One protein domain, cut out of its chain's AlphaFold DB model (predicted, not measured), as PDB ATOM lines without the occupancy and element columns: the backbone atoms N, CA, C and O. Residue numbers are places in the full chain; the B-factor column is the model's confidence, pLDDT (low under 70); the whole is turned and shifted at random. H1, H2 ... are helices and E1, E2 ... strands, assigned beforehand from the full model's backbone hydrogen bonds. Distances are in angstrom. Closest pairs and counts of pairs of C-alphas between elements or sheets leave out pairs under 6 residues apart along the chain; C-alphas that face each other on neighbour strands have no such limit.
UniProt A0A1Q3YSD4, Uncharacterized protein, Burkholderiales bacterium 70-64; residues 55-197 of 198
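AT A GLANCE: This is residues 55 to 197 of the 198 residues of an uncharacterized protein of Burkholderiales bacterium 70-64 (UniProt A0A1Q3YSD4). A small two-stranded ribbon, E1 and E4, lies in the middle; the long helix H3 and the shorter H4 pack on E1 and meet each other at a steep angle, while H2 comes near E1 at Cys 70, the last residue of that strand. Two further parts lie away from this middle: the short hairpin E2 and E3, whose strand E2 packs on H2, and the long helix H5, an arm that packs on no other named element; residues 192 to 197, of which 192 to 196 belong to H5, stick out freely. The printed part has 143 residues with five named helices and four named strands, in the order H1 E1 E2 E3 E4 H2 H3 H4 H5, and its class is mostly helix. Both sheets, E1 - E4 and E2 - E3, are antiparallel pairs. The whole is compact, with a radius of gyration of the C-alphas of 16.4 A, yet elongated in outline, spanning 58 by 38 by 21 A.

IN THESE COORDINATES: The printed part begins with H1, residues 55 to 58, whose C-alpha 55 is at (-31.819, -3.476, -6.586). E1 is residues 66 to 70, 10.6 A from first to last C-alpha. E2 is residues 75 to 77 and E3 is residues 83 to 85. E4 is residues 92 to 95, 9.8 A long. Residues 96 to 117 hold no named element. H2 is residues 118 to 124, 10.1 A long. H3, the longest helix by residues, is residues 127 to 147; it runs 29.9 A from C-alpha 127 at (-15.604, -17.369, -0.836) to C-alpha 147. H4 is residues 156 to 165, 14.1 A long. H5 is residues 177 to 196, 29.4 A long, and its C-alpha 196 is at (-37.642, -4.620, 18.820).

HOW THE PARTS SIT: E1 and E4 are antiparallel neighbours at 144 degrees, with N 67 and O 94 at 2.9 A and N 92 and O 70 at 2.9 A, both within hydrogen-bond range. E1 and H3 have 8 pairs of C-alphas within 8 A, the closest being those of Cys 70 and Pro 129, 6.0 A apart. E1 and H4 have 4 such pairs, the closest being Ile 67 and Gln 160 at 6.2 A. H3 touches H4 with residues 135 to 143 alone; the closest C-alphas are those of Ala 140 and Leu 159, 6.1 A apart, and the two run opposite ways at a steep tilt of 61 degrees. E4 and H3 are only just apart, their closest C-alphas being 8.3 A apart. H2 and H3 are close but not clearly touching and about perpendicular at 83 degrees, with the C-alphas of Val 124 and Ser 130 the closest, 6.6 A apart. H1 and H2 are also close but not clearly touching, with the C-alphas of Met 57 and Ala 120 the closest, 7.3 A apart. E2 and H2 come closest at the C-alphas of Asp 75 and Ala 122, 5.3 A apart. E2 and E3 form a hairpin, antiparallel at 162 degrees, with N 84 and O 76 at 3.0 A, within hydrogen-bond range. H5 is apart from H3 and from H4, among others. In H2, H3 and H4 every O i to N i+4 pair is within hydrogen-bond range, in H5 15 of 16 are, and H1 is too short for such a pair.

THE WHOLE: The two C-alphas farthest apart are those of Asn 148 and Tyr 196, at 58.0 A. The printed part has no cut. The long links are E4 to H2, with 22 residues, and H4 to H5, with 11. The mean pLDDT of the printed part is 92.0, and residues 193 to 197 are under 70.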
ATOM      1  N   HIS A  55     -30.464  -3.332  -6.072       92.56
ATOM      2  CA  HIS A  55     -31.819  -3.476  -6.586       92.56
ATOM      3  C   HIS A  55     -32.041  -4.840  -7.248       92.56
ATOM      4  O   HIS A  55     -33.057  -5.483  -6.985       92.56
ATOM      5  N   ASP A  56     -31.095  -5.319  -8.061       93.31
ATOM      6  CA  ASP A  56     -31.196  -6.650  -8.673       93.31
ATOM      7  C   ASP A  56     -31.224  -7.753  -7.592       93.31
ATOM      8  O   ASP A  56     -31.975  -8.721  -7.718       93.31
ATOM      9  N   MET A  57     -30.477  -7.571  -6.496       91.56
ATOM     10  CA  MET A  57     -30.461  -8.495  -5.355       91.56
ATOM     11  C   MET A  57     -31.777  -8.490  -4.576       91.56
ATOM     12  O   MET A  57     -32.372  -9.540  -4.348       91.56
ATOM     13  N   THR A  58     -32.241  -7.309  -4.173       88.12
ATOM     14  CA  THR A  58     -33.426  -7.139  -3.314       88.12
ATOM     15  C   THR A  58     -34.728  -7.477  -4.032       88.12
ATOM     16  O   THR A  58     -35.671  -7.950  -3.402       88.12
ATOM     17  N   THR A  59     -34.783  -7.290  -5.353       89.81
ATOM     18  CA  THR A  59     -35.928  -7.697  -6.184       89.81
ATOM     19  C   THR A  59     -35.842  -9.134  -6.687       89.81
ATOM     20  O   THR A  59     -36.765  -9.590  -7.361       89.81
ATOM     21  N   VAL A  60     -34.761  -9.853  -6.360       89.69
ATOM     22  CA  VAL A  60     -34.505 -11.229  -6.817       89.69
ATOM     23  C   VAL A  60     -34.666 -11.337  -8.330       89.69
ATOM     24  O   VAL A  60     -35.377 -12.191  -8.869       89.69
ATOM     25  N   LYS A  61     -34.043 -10.400  -9.041       91.38
ATOM     26  CA  LYS A  61     -34.172 -10.344 -10.485       91.38
ATOM     27  C   LYS A  61     -33.603 -11.614 -11.097       91.38
ATOM     28  O   LYS A  61     -32.487 -12.035 -10.801       91.38
ATOM     29  N   VAL A  62     -34.389 -12.216 -11.978       94.81
ATOM     30  CA  VAL A  62     -33.970 -13.402 -12.713       94.81
ATOM     31  C   VAL A  62     -33.290 -12.976 -14.001       94.81
ATOM     32  O   VAL A  62     -33.830 -12.161 -14.752       94.81
ATOM     33  N   HIS A  63     -32.126 -13.555 -14.274       97.38
ATOM     34  CA  HIS A  63     -31.338 -13.232 -15.455       97.38
ATOM     35  C   HIS A  63     -31.279 -14.424 -16.411       97.38
ATOM     36  O   HIS A  63     -30.963 -15.546 -16.017       97.38
ATOM     37  N   ASP A  64     -31.553 -14.193 -17.697       97.50
ATOM     38  CA  ASP A  64     -31.476 -15.257 -18.710       97.50
ATOM     39  C   ASP A  64     -30.040 -15.759 -18.917       97.50
ATOM     40  O   ASP A  64     -29.815 -16.909 -19.300       97.50
ATOM     41  N   ASP A  65     -29.062 -14.911 -18.609       98.31
ATOM     42  CA  ASP A  65     -27.636 -15.186 -18.685       98.31
ATOM     43  C   ASP A  65     -26.998 -15.440 -17.305       98.31
ATOM     44  O   ASP A  65     -25.785 -15.302 -17.151       98.31
ATOM     45  N   ALA A  66     -27.788 -15.827 -16.297       98.44
ATOM     46  CA  ALA A  66     -27.293 -16.200 -14.970       98.44
ATOM     47  C   ALA A  66     -26.251 -17.335 -15.037       98.44
ATOM     48  O   ALA A  66     -26.430 -18.309 -15.776       98.44
ATOM     49  N   ILE A  67     -25.152 -17.203 -14.286       98.31
ATOM     50  CA  ILE A  67     -24.057 -18.195 -14.228       98.31
ATOM     51  C   ILE A  67     -23.884 -18.820 -12.849       98.31
ATOM     52  O   ILE A  67     -23.270 -19.878 -12.735       98.31
ATOM     53  N   THR A  68     -24.423 -18.192 -11.809       97.62
ATOM     54  CA  THR A  68     -24.476 -18.742 -10.457       97.62
ATOM     55  C   THR A  68     -25.573 -18.057  -9.657       97.62
ATOM     56  O   THR A  68     -26.031 -16.970 -10.008       97.62
ATOM     57  N   VAL A  69     -25.930 -18.674  -8.536       96.62
ATOM     58  CA  VAL A  69     -26.789 -18.091  -7.507       96.62
ATOM     59  C   VAL A  69     -25.933 -17.626  -6.334       96.62
ATOM     60  O   VAL A  69     -24.994 -18.321  -5.939       96.62
ATOM     61  N   CYS A  70     -26.262 -16.471  -5.762       94.50
ATOM     62  CA  CYS A  70     -25.688 -15.983  -4.516       94.50
ATOM     63  C   CYS A  70     -26.784 -15.839  -3.461       94.50
ATOM     64  O   CYS A  70     -27.888 -15.397  -3.750       94.50
ATOM     65  N   ASN A  71     -26.472 -16.231  -2.235       91.88
ATOM     66  CA  ASN A  71     -27.346 -16.150  -1.066       91.88
ATOM     67  C   ASN A  71     -26.604 -15.549   0.138       91.88
ATOM     68  O   ASN A  71     -26.986 -15.784   1.284       91.88
ATOM     69  N   MET A  72     -25.492 -14.857  -0.122       91.44
ATOM     70  CA  MET A  72     -24.664 -14.281   0.926       91.44
ATOM     71  C   MET A  72     -25.237 -12.927   1.351       91.44
ATOM     72  O   MET A  72     -25.511 -12.094   0.482       91.44
ATOM     73  N   PRO A  73     -25.411 -12.694   2.660       87.81
ATOM     74  CA  PRO A  73     -25.815 -11.396   3.180       87.81
ATOM     75  C   PRO A  73     -24.695 -10.354   2.976       87.81
ATOM     76  O   PRO A  73     -23.525 -10.659   3.232       87.81
ATOM     77  N   PRO A  74     -25.015  -9.129   2.526       89.38
ATOM     78  CA  PRO A  74     -24.086  -8.009   2.516       89.38
ATOM     79  C   PRO A  74     -23.525  -7.716   3.914       89.38
ATOM     80  O   PRO A  74     -24.289  -7.505   4.857       89.38
ATOM     81  N   ASP A  75     -22.194  -7.657   4.025       88.62
ATOM     82  CA  ASP A  75     -21.459  -7.155   5.196       88.62
ATOM     83  C   ASP A  75     -20.586  -5.953   4.795       88.62
ATOM     84  O   ASP A  75     -19.481  -6.090   4.248       88.62
ATOM     85  N   TYR A  76     -21.091  -4.739   5.012       85.38
ATOM     86  CA  TYR A  76     -20.402  -3.520   4.587       85.38
ATOM     87  C   TYR A  76     -20.047  -2.601   5.756       85.38
ATOM     88  O   TYR A  76     -20.744  -2.508   6.767       85.38
ATOM     89  N   PHE A  77     -18.908  -1.925   5.597       83.25
ATOM     90  CA  PHE A  77     -18.379  -0.943   6.536       83.25
ATOM     91  C   PHE A  77     -18.612   0.446   5.956       83.25
ATOM     92  O   PHE A  77     -18.170   0.733   4.842       83.25
ATOM     93  N   LEU A  78     -19.320   1.294   6.693       83.19
ATOM     94  CA  LEU A  78     -19.652   2.644   6.260       83.19
ATOM     95  C   LEU A  78     -18.563   3.651   6.675       83.19
ATOM     96  O   LEU A  78     -17.849   3.430   7.657       83.19
ATOM     97  N   PRO A  79     -18.431   4.796   5.972       79.88
ATOM     98  CA  PRO A  79     -17.423   5.815   6.291       79.88
ATOM     99  C   PRO A  79     -17.528   6.409   7.703       79.88
ATOM    100  O   PRO A  79     -16.562   6.971   8.210       79.88
ATOM    101  N   ASN A  80     -18.692   6.290   8.342       83.38
ATOM    102  CA  ASN A  80     -18.933   6.695   9.729       83.38
ATOM    103  C   ASN A  80     -18.410   5.670  10.763       83.38
ATOM    104  O   ASN A  80     -18.602   5.871  11.960       83.38
ATOM    105  N   GLY A  81     -17.776   4.578  10.319       74.44
ATOM    106  CA  GLY A  81     -17.233   3.522  11.170       74.44
ATOM    107  C   GLY A  81     -18.241   2.449  11.580       74.44
ATOM    108  O   GLY A  81     -17.872   1.547  12.331       74.44
ATOM    109  N   THR A  82     -19.492   2.507  11.105       81.62
ATOM    110  CA  THR A  82     -20.474   1.458  11.395       81.62
ATOM    111  C   THR A  82     -20.264   0.243  10.501       81.62
ATOM    112  O   THR A  82     -19.836   0.336   9.349       81.62
ATOM    113  N   HIS A  83     -20.569  -0.921  11.062       83.75
ATOM    114  CA  HIS A  83     -20.634  -2.182  10.345       83.75
ATOM    115  C   HIS A  83     -22.097  -2.606  10.281       83.75
ATOM    116  O   HIS A  83     -22.750  -2.722  11.319       83.75
ATOM    117  N   GLU A  84     -22.603  -2.819   9.072       85.12
ATOM    118  CA  GLU A  84     -23.974  -3.257   8.837       85.12
ATOM    119  C   GLU A  84     -23.980  -4.628   8.174       85.12
ATOM    120  O   GLU A  84     -23.224  -4.896   7.236       85.12
ATOM    121  N   PHE A  85     -24.855  -5.488   8.688       82.88
ATOM    122  CA  PHE A  85     -25.069  -6.831   8.180       82.88
ATOM    123  C   PHE A  85     -26.542  -6.989   7.799       82.88
ATOM    124  O   PHE A  85     -27.437  -6.884   8.646       82.88
ATOM    125  N   GLU A  86     -26.806  -7.208   6.513       82.50
ATOM    126  CA  GLU A  86     -28.160  -7.346   5.973       82.50
ATOM    127  C   GLU A  86     -28.550  -8.826   5.884       82.50
ATOM    128  O   GLU A  86     -28.197  -9.535   4.946       82.50
ATOM    129  N   PHE A  87     -29.286  -9.317   6.884       73.69
ATOM    130  CA  PHE A  87     -29.694 -10.727   6.972       73.69
ATOM    131  C   PHE A  87     -30.861 -11.109   6.043       73.69
ATOM    132  O   PHE A  87     -31.163 -12.289   5.883       73.69
ATOM    133  N   ASN A  88     -31.534 -10.133   5.435       74.88
ATOM    134  CA  ASN A  88     -32.754 -10.308   4.646       74.88
ATOM    135  C   ASN A  88     -32.469 -10.536   3.154       74.88
ATOM    136  O   ASN A  88     -33.080  -9.900   2.298       74.88
ATOM    137  N   VAL A  89     -31.553 -11.453   2.840       79.69
ATOM    138  CA  VAL A  89     -31.180 -11.755   1.454       79.69
ATOM    139  C   VAL A  89     -31.675 -13.131   1.049       79.69
ATOM    140  O   VAL A  89     -31.240 -14.162   1.563       79.69
ATOM    141  N   THR A  90     -32.600 -13.137   0.099       89.44
ATOM    142  CA  THR A  90     -33.034 -14.333  -0.618       89.44
ATOM    143  C   THR A  90     -32.034 -14.664  -1.733       89.44
ATOM    144  O   THR A  90     -31.323 -13.777  -2.204       89.44
ATOM    145  N   PRO A  91     -31.919 -15.935  -2.160       93.56
ATOM    146  CA  PRO A  91     -31.004 -16.299  -3.234       93.56
ATOM    147  C   PRO A  91     -31.329 -15.547  -4.533       93.56
ATOM    148  O   PRO A  91     -32.481 -15.563  -4.953       93.56
ATOM    149  N   TYR A  92     -30.333 -14.945  -5.180       95.00
ATOM    150  CA  TYR A  92     -30.475 -14.164  -6.418       95.00
ATOM    151  C   TYR A  92     -29.434 -14.569  -7.471       95.00
ATOM    152  O   TYR A  92     -28.416 -15.197  -7.162       95.00
ATOM    153  N   ASP A  93     -29.687 -14.204  -8.728       97.44
ATOM    154  CA  ASP A  93     -28.819 -14.525  -9.863       97.44
ATOM    155  C   ASP A  93     -27.616 -13.577  -9.958       97.44
ATOM    156  O   ASP A  93     -27.741 -12.366  -9.793       97.44
ATOM    157  N   ILE A  94     -26.449 -14.120 -10.316       98.19
ATOM    158  CA  ILE A  94     -25.326 -13.335 -10.843       98.19
ATOM    159  C   ILE A  94     -25.243 -13.597 -12.354       98.19
ATOM    160  O   ILE A  94     -24.988 -14.741 -12.751       98.19
ATOM    161  N   PRO A  95     -25.440 -12.583 -13.214       98.38
ATOM    162  CA  PRO A  95     -25.412 -12.753 -14.662       98.38
ATOM    163  C   PRO A  95     -23.992 -12.749 -15.244       98.38
ATOM    164  O   PRO A  95     -23.089 -12.079 -14.740       98.38
ATOM    165  N   TYR A  96     -23.792 -13.477 -16.347       98.75
ATOM    166  CA  TYR A  96     -22.507 -13.600 -17.046       98.75
ATOM    167  C   TYR A  96     -21.921 -12.246 -17.441       98.75
ATOM    168  O   TYR A  96     -20.725 -12.007 -17.280       98.75
ATOM    169  N   ARG A  97     -22.771 -11.324 -17.894       98.56
ATOM    170  CA  ARG A  97     -22.393  -9.951 -18.255       98.56
ATOM    171  C   ARG A  97     -21.742  -9.134 -17.126       98.56
ATOM    172  O   ARG A  97     -21.121  -8.117 -17.417       98.56
ATOM    173  N   CYS A  98     -21.802  -9.566 -15.862       98.62
ATOM    174  CA  CYS A  98     -20.996  -8.968 -14.785       98.62
ATOM    175  C   CYS A  98     -19.497  -9.295 -14.890       98.62
ATOM    176  O   CYS A  98     -18.669  -8.556 -14.357       98.62
ATOM    177  N   LEU A  99     -19.144 -10.403 -15.548       98.69
ATOM    178  CA  LEU A  99     -17.768 -10.875 -15.705       98.69
ATOM    179  C   LEU A  99     -17.105 -10.285 -16.960       98.69
ATOM    180  O   LEU A  99     -15.880 -10.213 -17.011       98.69
ATOM    181  N   VAL A 100     -17.886  -9.884 -17.970       98.62
ATOM    182  CA  VAL A 100     -17.402  -9.447 -19.293       98.62
ATOM    183  C   VAL A 100     -17.038  -7.968 -19.285       98.62
ATOM    184  O   VAL A 100     -17.914  -7.134 -19.075       98.62
ATOM    185  N   SER A 101     -15.773  -7.635 -19.553       98.31
ATOM    186  CA  SER A 101     -15.314  -6.242 -19.645       98.31
ATOM    187  C   SER A 101     -15.947  -5.487 -20.823       98.31
ATOM    188  O   SER A 101     -16.021  -5.989 -21.949       98.31
ATOM    189  N   THR A 102     -16.349  -4.236 -20.584       98.06
ATOM    190  CA  THR A 102     -16.763  -3.308 -21.653       98.06
ATOM    191  C   THR A 102     -15.584  -2.656 -22.374       98.06
ATOM    192  O   THR A 102     -15.786  -2.018 -23.400       98.06
ATOM    193  N   GLU A 103     -14.371  -2.768 -21.830       97.38
ATOM    194  CA  GLU A 103     -13.191  -2.019 -22.289       97.38
ATOM    195  C   GLU A 103     -12.162  -2.909 -22.996       97.38
ATOM    196  O   GLU A 103     -11.489  -2.455 -23.917       97.38
ATOM    197  N   ILE A 104     -12.039  -4.174 -22.582       97.75
ATOM    198  CA  ILE A 104     -11.032  -5.108 -23.098       97.75
ATOM    199  C   ILE A 104     -11.727  -6.392 -23.552       97.75
ATOM    200  O   ILE A 104     -12.251  -7.151 -22.738       97.75
ATOM    201  N   ASP A 105     -11.700  -6.664 -24.857       96.81
ATOM    202  CA  ASP A 105     -12.501  -7.733 -25.469       96.81
ATOM    203  C   ASP A 105     -12.170  -9.144 -24.969       96.81
ATOM    204  O   ASP A 105     -13.050 -10.000 -24.949       96.81
ATOM    205  N   ASN A 106     -10.928  -9.405 -24.558       96.19
ATOM    206  CA  ASN A 106     -10.465 -10.709 -24.078       96.19
ATOM    207  C   ASN A 106     -10.321 -10.788 -22.547       96.19
ATOM    208  O   ASN A 106      -9.671 -11.708 -22.050       96.19
ATOM    209  N   LEU A 107     -10.914  -9.848 -21.803       97.69
ATOM    210  CA  LEU A 107     -10.840  -9.805 -20.346       97.69
ATOM    211  C   LEU A 107     -12.151 -10.266 -19.698       97.69
ATOM    212  O   LEU A 107     -13.218  -9.692 -19.920       97.69
ATOM    213  N   LEU A 108     -12.031 -11.268 -18.827       98.44
ATOM    214  CA  LEU A 108     -13.057 -11.676 -17.872       98.44
ATOM    215  C   LEU A 108     -12.560 -11.402 -16.450       98.44
ATOM    216  O   LEU A 108     -11.407 -11.696 -16.133       98.44
ATOM    217  N   ALA A 109     -13.431 -10.883 -15.589       97.94
ATOM    218  CA  ALA A 109     -13.183 -10.791 -14.153       97.94
ATOM    219  C   ALA A 109     -13.915 -11.903 -13.390       97.94
ATOM    220  O   ALA A 109     -14.868 -12.495 -13.890       97.94
ATOM    221  N   ALA A 110     -13.483 -12.163 -12.156       97.31
ATOM    222  CA  ALA A 110     -14.120 -13.099 -11.233       97.31
ATOM    223  C   ALA A 110     -14.023 -12.590  -9.785       97.31
ATOM    224  O   ALA A 110     -13.210 -11.714  -9.477       97.31
ATOM    225  N   GLY A 111     -14.860 -13.138  -8.900       95.44
ATOM    226  CA  GLY A 111     -14.905 -12.779  -7.485       95.44
ATOM    227  C   GLY A 111     -15.128 -11.290  -7.244       95.44
ATOM    228  O   GLY A 111     -15.944 -10.653  -7.902       95.44
ATOM    229  N   ALA A 112     -14.376 -10.724  -6.300       93.56
ATOM    230  CA  ALA A 112     -14.512  -9.332  -5.877       93.56
ATOM    231  C   ALA A 112     -14.214  -8.289  -6.975       93.56
ATOM    232  O   ALA A 112     -14.535  -7.117  -6.780       93.56
ATOM    233  N   SER A 113     -13.614  -8.693  -8.102       96.12
ATOM    234  CA  SER A 113     -13.247  -7.799  -9.209       96.12
ATOM    235  C   SER A 113     -14.295  -7.729 -10.325       96.12
ATOM    236  O   SER A 113     -14.095  -6.980 -11.282       96.12
ATOM    237  N   VAL A 114     -15.395  -8.492 -10.240       97.56
ATOM    238  CA  VAL A 114     -16.502  -8.399 -11.210       97.56
ATOM    239  C   VAL A 114     -17.259  -7.076 -11.075       97.56
ATOM    240  O   VAL A 114     -17.082  -6.318 -10.121       97.56
ATOM    241  N   SER A 115     -18.110  -6.789 -12.053       98.12
ATOM    242  CA  SER A 115     -18.851  -5.535 -12.145       98.12
ATOM    243  C   SER A 115     -20.052  -5.502 -11.195       98.12
ATOM    244  O   SER A 115     -21.100  -6.094 -11.468       98.12
ATOM    245  N   LEU A 116     -19.873  -4.814 -10.067       96.88
ATOM    246  CA  LEU A 116     -20.793  -4.753  -8.928       96.88
ATOM    247  C   LEU A 116     -20.865  -3.323  -8.384       96.88
ATOM    248  O   LEU A 116     -19.854  -2.608  -8.386       96.88
ATOM    249  N   ASP A 117     -22.026  -2.930  -7.862       95.31
ATOM    250  CA  ASP A 117     -22.104  -1.781  -6.962       95.31
ATOM    251  C   ASP A 117     -21.528  -2.113  -5.570       95.31
ATOM    252  O   ASP A 117     -21.093  -3.235  -5.299       95.31
ATOM    253  N   PHE A 118     -21.480  -1.116  -4.684       92.31
ATOM    254  CA  PHE A 118     -20.873  -1.262  -3.358       92.31
ATOM    255  C   PHE A 118     -21.561  -2.326  -2.485       92.31
ATOM    256  O   PHE A 118     -20.882  -3.109  -1.815       92.31
ATOM    257  N   LYS A 119     -22.895  -2.388  -2.502       91.50
ATOM    258  CA  LYS A 119     -23.659  -3.317  -1.659       91.50
ATOM    259  C   LYS A 119     -23.654  -4.735  -2.226       91.50
ATOM    260  O   LYS A 119     -23.446  -5.688  -1.478       91.50
ATOM    261  N   ALA A 120     -23.765  -4.881  -3.543       93.69
ATOM    262  CA  ALA A 120     -23.608  -6.165  -4.211       93.69
ATOM    263  C   ALA A 120     -22.203  -6.735  -4.034       93.69
ATOM    264  O   ALA A 120     -22.038  -7.926  -3.765       93.69
ATOM    265  N   TRP A 121     -21.181  -5.881  -4.085       94.62
ATOM    266  CA  TRP A 121     -19.811  -6.270  -3.774       94.62
ATOM    267  C   TRP A 121     -19.663  -6.858  -2.368       94.62
ATOM    268  O   TRP A 121     -18.996  -7.886  -2.213       94.62
ATOM    269  N   ALA A 122     -20.325  -6.275  -1.365       92.75
ATOM    270  CA  ALA A 122     -20.269  -6.774   0.003       92.75
ATOM    271  C   ALA A 122     -20.769  -8.226   0.119       92.75
ATOM    272  O   ALA A 122     -20.170  -9.004   0.852       92.75
ATOM    273  N   ALA A 123     -21.771  -8.631  -0.665       93.06
ATOM    274  CA  ALA A 123     -22.262 -10.011  -0.694       93.06
ATOM    275  C   ALA A 123     -21.438 -10.951  -1.599       93.06
ATOM    276  O   ALA A 123     -21.140 -12.092  -1.239       93.06
ATOM    277  N   VAL A 124     -21.049 -10.499  -2.792       94.00
ATOM    278  CA  VAL A 124     -20.426 -11.359  -3.819       94.00
ATOM    279  C   VAL A 124     -18.948 -11.648  -3.533       94.00
ATOM    280  O   VAL A 124     -18.409 -12.649  -4.006       94.00
ATOM    281  N   ARG A 125     -18.273 -10.832  -2.716       93.44
ATOM    282  CA  ARG A 125     -16.859 -11.048  -2.353       93.44
ATOM    283  C   ARG A 125     -16.604 -12.261  -1.451       93.44
ATOM    284  O   ARG A 125     -15.450 -12.579  -1.177       93.44
ATOM    285  N   TYR A 126     -17.649 -12.916  -0.948       93.88
ATOM    286  CA  TYR A 126     -17.516 -14.121  -0.130       93.88
ATOM    287  C   TYR A 126     -16.897 -15.274  -0.932       93.88
ATOM    288  O   TYR A 126     -16.979 -15.321  -2.162       93.88
ATOM    289  N   ASN A 127     -16.307 -16.241  -0.221       94.19
ATOM    290  CA  ASN A 127     -15.604 -17.369  -0.836       94.19
ATOM    291  C   ASN A 127     -16.495 -18.140  -1.818       94.19
ATOM    292  O   ASN A 127     -16.079 -18.381  -2.945       94.19
ATOM    293  N   THR A 128     -17.731 -18.473  -1.431       94.50
ATOM    294  CA  THR A 128     -18.647 -19.253  -2.280       94.50
ATOM    295  C   THR A 128     -18.976 -18.546  -3.603       94.50
ATOM    296  O   THR A 128     -18.655 -19.110  -4.649       94.50
ATOM    297  N   PRO A 129     -19.541 -17.320  -3.622       95.44
ATOM    298  CA  PRO A 129     -19.782 -16.611  -4.883       95.44
ATOM    299  C   PRO A 129     -18.493 -16.333  -5.672       95.44
ATOM    300  O   PRO A 129     -18.500 -16.411  -6.903       95.44
ATOM    301  N   SER A 130     -17.362 -16.090  -5.000       96.12
ATOM    302  CA  SER A 130     -16.069 -15.916  -5.676       96.12
ATOM    303  C   SER A 130     -15.591 -17.187  -6.379       96.12
ATOM    304  O   SER A 130     -15.124 -17.123  -7.516       96.12
ATOM    305  N   MET A 131     -15.763 -18.354  -5.758       97.31
ATOM    306  CA  MET A 131     -15.466 -19.643  -6.384       97.31
ATOM    307  C   MET A 131     -16.381 -19.911  -7.580       97.31
ATOM    308  O   MET A 131     -15.898 -20.305  -8.639       97.31
ATOM    309  N   CYS A 132     -17.685 -19.661  -7.443       97.94
ATOM    310  CA  CYS A 132     -18.645 -19.900  -8.519       97.94
ATOM    311  C   CYS A 132     -18.413 -18.976  -9.724       97.94
ATOM    312  O   CYS A 132     -18.390 -19.438 -10.864       97.94
ATOM    313  N   THR A 133     -18.174 -17.684  -9.487       98.25
ATOM    314  CA  THR A 133     -17.813 -16.739 -10.558       98.25
ATOM    315  C   THR A 133     -16.451 -17.069 -11.171       98.25
ATOM    316  O   THR A 133     -16.299 -16.959 -12.385       98.25
ATOM    317  N   GLY A 134     -15.483 -17.553 -10.382       98.31
ATOM    318  CA  GLY A 134     -14.201 -18.061 -10.882       98.31
ATOM    319  C   GLY A 134     -14.354 -19.271 -11.804       98.31
ATOM    320  O   GLY A 134     -13.788 -19.291 -12.898       98.31
ATOM    321  N   GLN A 135     -15.177 -20.248 -11.412       98.50
ATOM    322  CA  GLN A 135     -15.501 -21.406 -12.247       98.50
ATOM    323  C   GLN A 135     -16.197 -20.984 -13.548       98.50
ATOM    324  O   GLN A 135     -15.835 -21.469 -14.624       98.50
ATOM    325  N   ALA A 136     -17.155 -20.055 -13.471       98.62
ATOM    326  CA  ALA A 136     -17.840 -19.509 -14.638       98.62
ATOM    327  C   ALA A 136     -16.881 -18.777 -15.587       98.62
ATOM    328  O   ALA A 136     -16.874 -19.074 -16.780       98.62
ATOM    329  N   ALA A 137     -16.030 -17.886 -15.068       98.62
ATOM    330  CA  ALA A 137     -15.050 -17.142 -15.856       98.62
ATOM    331  C   ALA A 137     -14.040 -18.074 -16.545       98.62
ATOM    332  O   ALA A 137     -13.810 -17.954 -17.749       98.62
ATOM    333  N   GLY A 138     -13.478 -19.045 -15.817       98.62
ATOM    334  CA  GLY A 138     -12.529 -20.011 -16.377       98.62
ATOM    335  C   GLY A 138     -13.160 -20.905 -17.448       98.62
ATOM    336  O   GLY A 138     -12.579 -21.110 -18.515       98.62
ATOM    337  N   THR A 139     -14.386 -21.379 -17.208       98.75
ATOM    338  CA  THR A 139     -15.141 -22.177 -18.187       98.75
ATOM    339  C   THR A 139     -15.470 -21.355 -19.432       98.75
ATOM    340  O   THR A 139     -15.294 -21.832 -20.554       98.75
ATOM    341  N   ALA A 140     -15.891 -20.101 -19.255       98.75
ATOM    342  CA  ALA A 140     -16.160 -19.183 -20.352       98.75
ATOM    343  C   ALA A 140     -14.904 -18.924 -21.190       98.75
ATOM    344  O   ALA A 140     -14.962 -19.048 -22.412       98.75
ATOM    345  N   ALA A 141     -13.762 -18.654 -20.552       98.69
ATOM    346  CA  ALA A 141     -12.485 -18.455 -21.232       98.69
ATOM    347  C   ALA A 141     -12.070 -19.690 -22.054       98.69
ATOM    348  O   ALA A 141     -11.702 -19.561 -23.223       98.69
ATOM    349  N   ALA A 142     -12.200 -20.896 -21.490       98.56
ATOM    350  CA  ALA A 142     -11.900 -22.141 -22.198       98.56
ATOM    351  C   ALA A 142     -12.820 -22.361 -23.414       98.56
ATOM    352  O   ALA A 142     -12.358 -22.750 -24.490       98.56
ATOM    353  N   LEU A 143     -14.121 -22.082 -23.271       98.62
ATOM    354  CA  LEU A 143     -15.082 -22.159 -24.375       98.62
ATOM    355  C   LEU A 143     -14.798 -21.112 -25.460       98.62
ATOM    356  O   LEU A 143     -14.877 -21.443 -26.643       98.62
ATOM    357  N   CYS A 144     -14.438 -19.887 -25.069       98.62
ATOM    358  CA  CYS A 144     -14.032 -18.813 -25.975       98.62
ATOM    359  C   CYS A 144     -12.822 -19.230 -26.815       98.62
ATOM    360  O   CYS A 144     -12.882 -19.180 -28.042       98.62
ATOM    361  N   ALA A 145     -11.772 -19.745 -26.165       98.25
ATOM    362  CA  ALA A 145     -10.573 -20.239 -26.839       98.25
ATOM    363  C   ALA A 145     -10.886 -21.391 -27.808       98.25
ATOM    364  O   ALA A 145     -10.451 -21.374 -28.956       98.25
ATOM    365  N   LYS A 146     -11.702 -22.367 -27.386       98.25
ATOM    366  CA  LYS A 146     -12.080 -23.520 -28.221       98.25
ATOM    367  C   LYS A 146     -12.919 -23.132 -29.441       98.25
ATOM    368  O   LYS A 146     -12.816 -23.774 -30.482       98.25
ATOM    369  N   LYS A 147     -13.789 -22.130 -29.302       97.50
ATOM    370  CA  LYS A 147     -14.708 -21.683 -30.360       97.50
ATOM    371  C   LYS A 147     -14.165 -20.510 -31.179       97.50
ATOM    372  O   LYS A 147     -14.831 -20.102 -32.123       97.50
ATOM    373  N   ASN A 148     -12.987 -19.991 -30.827       97.31
ATOM    374  CA  ASN A 148     -12.397 -18.791 -31.412       97.31
ATOM    375  C   ASN A 148     -13.366 -17.589 -31.400       97.31
ATOM    376  O   ASN A 148     -13.586 -16.932 -32.416       97.31
ATOM    377  N   VAL A 149     -13.982 -17.334 -30.242       98.19
ATOM    378  CA  VAL A 149     -14.873 -16.186 -30.011       98.19
ATOM    379  C   VAL A 149     -14.387 -15.378 -28.817       98.19
ATOM    380  O   VAL A 149     -13.776 -15.926 -27.903       98.19
ATOM    381  N   ILE A 150     -14.683 -14.083 -28.805       98.31
ATOM    382  CA  ILE A 150     -14.438 -13.237 -27.633       98.31
ATOM    383  C   ILE A 150     -15.525 -13.459 -26.561       98.31
ATOM    384  O   ILE A 150     -16.661 -13.778 -26.925       98.31
ATOM    385  N   PRO A 151     -15.221 -13.242 -25.266       98.31
ATOM    386  CA  PRO A 151     -16.168 -13.304 -24.151       98.31
ATOM    387  C   PRO A 151     -17.556 -12.708 -24.406       98.31
ATOM    388  O   PRO A 151     -18.548 -13.361 -24.085       98.31
ATOM    389  N   ARG A 152     -17.631 -11.524 -25.027       97.62
ATOM    390  CA  ARG A 152     -18.884 -10.823 -25.376       97.62
ATOM    391  C   ARG A 152     -19.763 -11.581 -26.375       97.62
ATOM    392  O   ARG A 152     -20.978 -11.429 -26.383       97.62
ATOM    393  N   HIS A 153     -19.157 -12.400 -27.230       97.94
ATOM    394  CA  HIS A 153     -19.855 -13.184 -28.254       97.94
ATOM    395  C   HIS A 153     -20.046 -14.649 -27.846       97.94
ATOM    396  O   HIS A 153     -20.513 -15.465 -28.646       97.94
ATOM    397  N   LEU A 154     -19.679 -15.014 -26.615       98.44
ATOM    398  CA  LEU A 154     -19.883 -16.365 -26.125       98.44
ATOM    399  C   LEU A 154     -21.382 -16.656 -25.991       98.44
ATOM    400  O   LEU A 154     -22.124 -15.930 -25.335       98.44
ATOM    401  N   ASN A 155     -21.824 -17.781 -26.554       98.06
ATOM    402  CA  ASN A 155     -23.168 -18.283 -26.301       98.06
ATOM    403  C   ASN A 155     -23.284 -18.749 -24.838       98.06
ATOM    404  O   ASN A 155     -22.822 -19.842 -24.488       98.06
ATOM    405  N   VAL A 156     -23.937 -17.932 -24.007       98.19
ATOM    406  CA  VAL A 156     -24.091 -18.176 -22.565       98.19
ATOM    407  C   VAL A 156     -24.848 -19.469 -22.271       98.19
ATOM    408  O   VAL A 156     -24.559 -20.123 -21.276       98.19
ATOM    409  N   ARG A 157     -25.734 -19.932 -23.162       98.31
ATOM    410  CA  ARG A 157     -26.413 -21.221 -22.974       98.31
ATOM    411  C   ARG A 157     -25.422 -22.384 -22.946       98.31
ATOM    412  O   ARG A 157     -25.516 -23.231 -22.064       98.31
ATOM    413  N   THR A 158     -24.428 -22.389 -23.841       98.31
ATOM    414  CA  THR A 158     -23.370 -23.416 -23.815       98.31
ATOM    415  C   THR A 158     -22.549 -23.337 -22.528       98.31
ATOM    416  O   THR A 158     -22.163 -24.370 -21.978       98.31
ATOM    417  N   LEU A 159     -22.284 -22.125 -22.029       98.69
ATOM    418  CA  LEU A 159     -21.614 -21.935 -20.744       98.69
ATOM    419  C   LEU A 159     -22.453 -22.517 -19.599       98.69
ATOM    420  O   LEU A 159     -21.951 -23.343 -18.846       98.69
ATOM    421  N   GLN A 160     -23.731 -22.152 -19.508       98.69
ATOM    422  CA  GLN A 160     -24.641 -22.635 -18.470       98.69
ATOM    423  C   GLN A 160     -24.796 -24.160 -18.504       98.69
ATOM    424  O   GLN A 160     -24.755 -24.800 -17.463       98.69
ATOM    425  N   GLU A 161     -24.939 -24.768 -19.684       98.56
ATOM    426  CA  GLU A 161     -24.983 -26.230 -19.840       98.56
ATOM    427  C   GLU A 161     -23.702 -26.893 -19.320       98.56
ATOM    428  O   GLU A 161     -23.766 -27.867 -18.568       98.56
ATOM    429  N   THR A 162     -22.542 -26.321 -19.656       98.56
ATOM    430  CA  THR A 162     -21.244 -26.805 -19.170       98.56
ATOM    431  C   THR A 162     -21.157 -26.699 -17.647       98.56
ATOM    432  O   THR A 162     -20.820 -27.682 -16.991       98.56
ATOM    433  N   LEU A 163     -21.533 -25.555 -17.067       98.56
ATOM    434  CA  LEU A 163     -21.536 -25.339 -15.617       98.56
ATOM    435  C   LEU A 163     -22.496 -26.292 -14.890       98.56
ATOM    436  O   LEU A 163     -22.110 -26.907 -13.896       98.56
ATOM    437  N   ARG A 164     -23.704 -26.501 -15.426       98.19
ATOM    438  CA  ARG A 164     -24.669 -27.470 -14.882       98.19
ATOM    439  C   ARG A 164     -24.120 -28.891 -14.905       98.19
ATOM    440  O   ARG A 164     -24.243 -29.601 -13.911       98.19
ATOM    441  N   SER A 165     -23.467 -29.300 -15.996       98.25
ATOM    442  CA  SER A 165     -22.826 -30.623 -16.076       98.25
ATOM    443  C   SER A 165     -21.684 -30.809 -15.068       98.25
ATOM    444  O   SER A 165     -21.392 -31.933 -14.674       98.25
ATOM    445  N   GLN A 166     -21.079 -29.710 -14.606       97.06
ATOM    446  CA  GLN A 166     -20.068 -29.694 -13.546       97.06
ATOM    447  C   GLN A 166     -20.680 -29.591 -12.136       97.06
ATOM    448  O   GLN A 166     -19.948 -29.512 -11.152       97.06
ATOM    449  N   GLY A 167     -22.013 -29.585 -12.022       95.31
ATOM    450  CA  GLY A 167     -22.742 -29.544 -10.754       95.31
ATOM    451  C   GLY A 167     -23.056 -28.143 -10.226       95.31
ATOM    452  O   GLY A 167     -23.566 -28.025  -9.110       95.31
ATOM    453  N   LEU A 168     -22.788 -27.079 -10.993       95.62
ATOM    454  CA  LEU A 168     -23.113 -25.711 -10.586       95.62
ATOM    455  C   LEU A 168     -24.573 -25.372 -10.927       95.62
ATOM    456  O   LEU A 168     -25.021 -25.583 -12.054       95.62
ATOM    457  N   ARG A 169     -25.307 -24.801  -9.962       95.38
ATOM    458  CA  ARG A 169     -26.615 -24.179 -10.228       95.38
ATOM    459  C   ARG A 169     -26.404 -22.799 -10.823       95.38
ATOM    460  O   ARG A 169     -25.703 -21.986 -10.226       95.38
ATOM    461  N   THR A 170     -27.025 -22.534 -11.963       97.25
ATOM    462  CA  THR A 170     -26.761 -21.303 -12.723       97.25
ATOM    463  C   THR A 170     -27.780 -20.202 -12.474       97.25
ATOM    464  O   THR A 170     -27.434 -19.042 -12.647       97.25
ATOM    465  N   SER A 171     -28.995 -20.544 -12.033       97.31
ATOM    466  CA  SER A 171     -30.063 -19.576 -11.753       97.31
ATOM    467  C   SER A 171     -30.906 -19.981 -10.543       97.31
ATOM    468  O   SER A 171     -31.068 -21.166 -10.245       97.31
ATOM    469  N   VAL A 172     -31.499 -18.993  -9.877       95.31
ATOM    470  CA  VAL A 172     -32.463 -19.103  -8.781       95.31
ATOM    471  C   VAL A 172     -33.679 -19.932  -9.186       95.31
ATOM    472  O   VAL A 172     -34.247 -20.632  -8.354       95.31
ATOM    473  N   LYS A 173     -34.010 -19.971 -10.486       95.19
ATOM    474  CA  LYS A 173     -35.017 -20.883 -11.063       95.19
ATOM    475  C   LYS A 173     -34.744 -22.364 -10.750       95.19
ATOM    476  O   LYS A 173     -35.661 -23.175 -10.775       95.19
ATOM    477  N   GLU A 174     -33.491 -22.726 -10.480       95.31
ATOM    478  CA  GLU A 174     -33.052 -24.092 -10.164       95.31
ATOM    479  C   GLU A 174     -33.025 -24.367  -8.646       95.31
ATOM    480  O   GLU A 174     -32.709 -25.481  -8.210       95.31
ATOM    481  N   VAL A 175     -33.324 -23.361  -7.821       94.12
ATOM    482  CA  VAL A 175     -33.395 -23.488  -6.365       94.12
ATOM    483  C   VAL A 175     -34.788 -24.003  -5.980       94.12
ATOM    484  O   VAL A 175     -35.790 -23.417  -6.387       94.12
ATOM    485  N   PRO A 176     -34.901 -25.086  -5.185       94.69
ATOM    486  CA  PRO A 176     -36.203 -25.610  -4.784       94.69
ATOM    487  C   PRO A 176     -37.040 -24.577  -4.021       94.69
ATOM    488  O   PRO A 176     -36.536 -23.941  -3.096       94.69
ATOM    489  N   GLU A 177     -38.340 -24.495  -4.312       93.31
ATOM    490  CA  GLU A 177     -39.264 -23.531  -3.688       93.31
ATOM    491  C   GLU A 177     -39.245 -23.595  -2.150       93.31
ATOM    492  O   GLU A 177     -39.271 -22.569  -1.475       93.31
ATOM    493  N   ARG A 178     -39.105 -24.799  -1.573       95.06
ATOM    494  CA  ARG A 178     -38.975 -24.983  -0.115       95.06
ATOM    495  C   ARG A 178     -37.793 -24.213   0.488       95.06
ATOM    496  O   ARG A 178     -37.865 -23.803   1.639       95.06
ATOM    497  N   ILE A 179     -36.703 -24.069  -0.269       93.00
ATOM    498  CA  ILE A 179     -35.506 -23.343   0.156       93.00
ATOM    499  C   ILE A 179     -35.771 -21.845   0.049       93.00
ATOM    500  O   ILE A 179     -35.490 -21.127   1.000       93.00
ATOM    501  N   ILE A 180     -36.374 -21.383  -1.049       91.62
ATOM    502  CA  ILE A 180     -36.750 -19.969  -1.212       91.62
ATOM    503  C   ILE A 180     -37.653 -19.509  -0.059       91.62
ATOM    504  O   ILE A 180     -37.308 -18.553   0.631       91.62
ATOM    505  N   LYS A 181     -38.708 -20.272   0.260       91.50
ATOM    506  CA  LYS A 181     -39.607 -19.984   1.395       91.50
ATOM    507  C   LYS A 181     -38.895 -19.941   2.747       91.50
ATOM    508  O   LYS A 181     -39.298 -19.200   3.640       91.50
ATOM    509  N   GLN A 182     -37.842 -20.740   2.926       90.81
ATOM    510  CA  GLN A 182     -37.035 -20.699   4.144       90.81
ATOM    511  C   GLN A 182     -36.277 -19.371   4.263       90.81
ATOM    512  O   GLN A 182     -36.285 -18.776   5.338       90.81
ATOM    513  N   TYR A 183     -35.667 -18.893   3.174       89.88
ATOM    514  CA  TYR A 183     -34.991 -17.593   3.151       89.88
ATOM    515  C   TYR A 183     -35.968 -16.431   3.348       89.88
ATOM    516  O   TYR A 183     -35.671 -15.516   4.109       89.88
ATOM    517  N   GLU A 184     -37.150 -16.487   2.731       88.56
ATOM    518  CA  GLU A 184     -38.205 -15.482   2.924       88.56
ATOM    519  C   GLU A 184     -38.643 -15.396   4.390       88.56
ATOM    520  O   GLU A 184     -38.748 -14.301   4.944       88.56
ATOM    521  N   ARG A 185     -38.826 -16.545   5.055       88.56
ATOM    522  CA  ARG A 185     -39.156 -16.581   6.485       88.56
ATOM    523  C   ARG A 185     -38.043 -15.968   7.339       88.56
ATOM    524  O   ARG A 185     -38.327 -15.144   8.200       88.56
ATOM    525  N   MET A 186     -36.786 -16.333   7.081       84.81
ATOM    526  CA  MET A 186     -35.635 -15.773   7.803       84.81
ATOM    527  C   MET A 186     -35.523 -14.255   7.610       84.81
ATOM    528  O   MET A 186     -35.219 -13.532   8.556       84.81
ATOM    529  N   ALA A 187     -35.808 -13.759   6.404       82.12
ATOM    530  CA  ALA A 187     -35.830 -12.331   6.115       82.12
ATOM    531  C   ALA A 187     -36.930 -11.599   6.907       82.12
ATOM    532  O   ALA A 187     -36.672 -10.529   7.458       82.12
ATOM    533  N   GLN A 188     -38.129 -12.184   7.018       82.75
ATOM    534  CA  GLN A 188     -39.222 -11.636   7.831       82.75
ATOM    535  C   GLN A 188     -38.885 -11.619   9.328       82.75
ATOM    536  O   GLN A 188     -39.116 -10.615  10.000       82.75
ATOM    537  N   GLU A 189     -38.299 -12.701   9.845       83.31
ATOM    538  CA  GLU A 189     -37.853 -12.795  11.241       83.31
ATOM    539  C   GLU A 189     -36.781 -11.737  11.560       83.31
ATOM    540  O   GLU A 189     -36.847 -11.075  12.594       83.31
ATOM    541  N   ALA A 190     -35.826 -11.515  10.650       75.38
ATOM    542  CA  ALA A 190     -34.779 -10.509  10.822       75.38
ATOM    543  C   ALA A 190     -35.325  -9.069  10.865       75.38
ATOM    544  O   ALA A 190     -34.814  -8.245  11.625       75.38
ATOM    545  N   LEU A 191     -36.361  -8.765  10.074       72.50
ATOM    546  CA  LEU A 191     -37.041  -7.466  10.114       72.50
ATOM    547  C   LEU A 191     -37.765  -7.262  11.451       72.50
ATOM    548  O   LEU A 191     -37.590  -6.224  12.082       72.50
ATOM    549  N   ALA A 192     -38.471  -8.286  11.937       71.00
ATOM    550  CA  ALA A 192     -39.180  -8.224  13.214       71.00
ATOM    551  C   ALA A 192     -38.243  -8.006  14.421       71.00
ATOM    552  O   ALA A 192     -38.632  -7.372  15.397       71.00
ATOM    553  N   ILE A 193     -37.001  -8.504  14.367       64.75
ATOM    554  CA  ILE A 193     -36.001  -8.284  15.426       64.75
ATOM    555  C   ILE A 193     -35.479  -6.839  15.416       64.75
ATOM    556  O   ILE A 193     -35.250  -6.273  16.485       64.75
ATOM    557  N   LYS A 194     -35.306  -6.222  14.237       58.38
ATOM    558  CA  LYS A 194     -34.880  -4.814  14.138       58.38
ATOM    559  C   LYS A 194     -35.911  -3.860  14.747       58.38
ATOM    560  O   LYS A 194     -35.508  -2.907  15.404       58.38
ATOM    561  N   ASP A 195     -37.202  -4.164  14.614       52.47
ATOM    562  CA  ASP A 195     -38.287  -3.365  15.204       52.47
ATOM    563  C   ASP A 195     -38.339  -3.444  16.745       52.47
ATOM    564  O   ASP A 195     -38.898  -2.560  17.387       52.47
ATOM    565  N   TYR A 196     -37.732  -4.468  17.358       43.00
ATOM    566  CA  TYR A 196     -37.642  -4.620  18.820       43.00
ATOM    567  C   TYR A 196     -36.420  -3.934  19.450       43.00
ATOM    568  O   TYR A 196     -36.363  -3.796  20.672       43.00
ATOM    569  N   ALA A 197     -35.429  -3.548  18.642       45.97
ATOM    570  CA  ALA A 197     -34.180  -2.935  19.100       45.97
ATOM    571  C   ALA A 197     -34.151  -1.401  18.932       45.97
ATOM    572  O   ALA A 197     -33.096  -0.796  19.137       45.97
TER     573      ALA A 197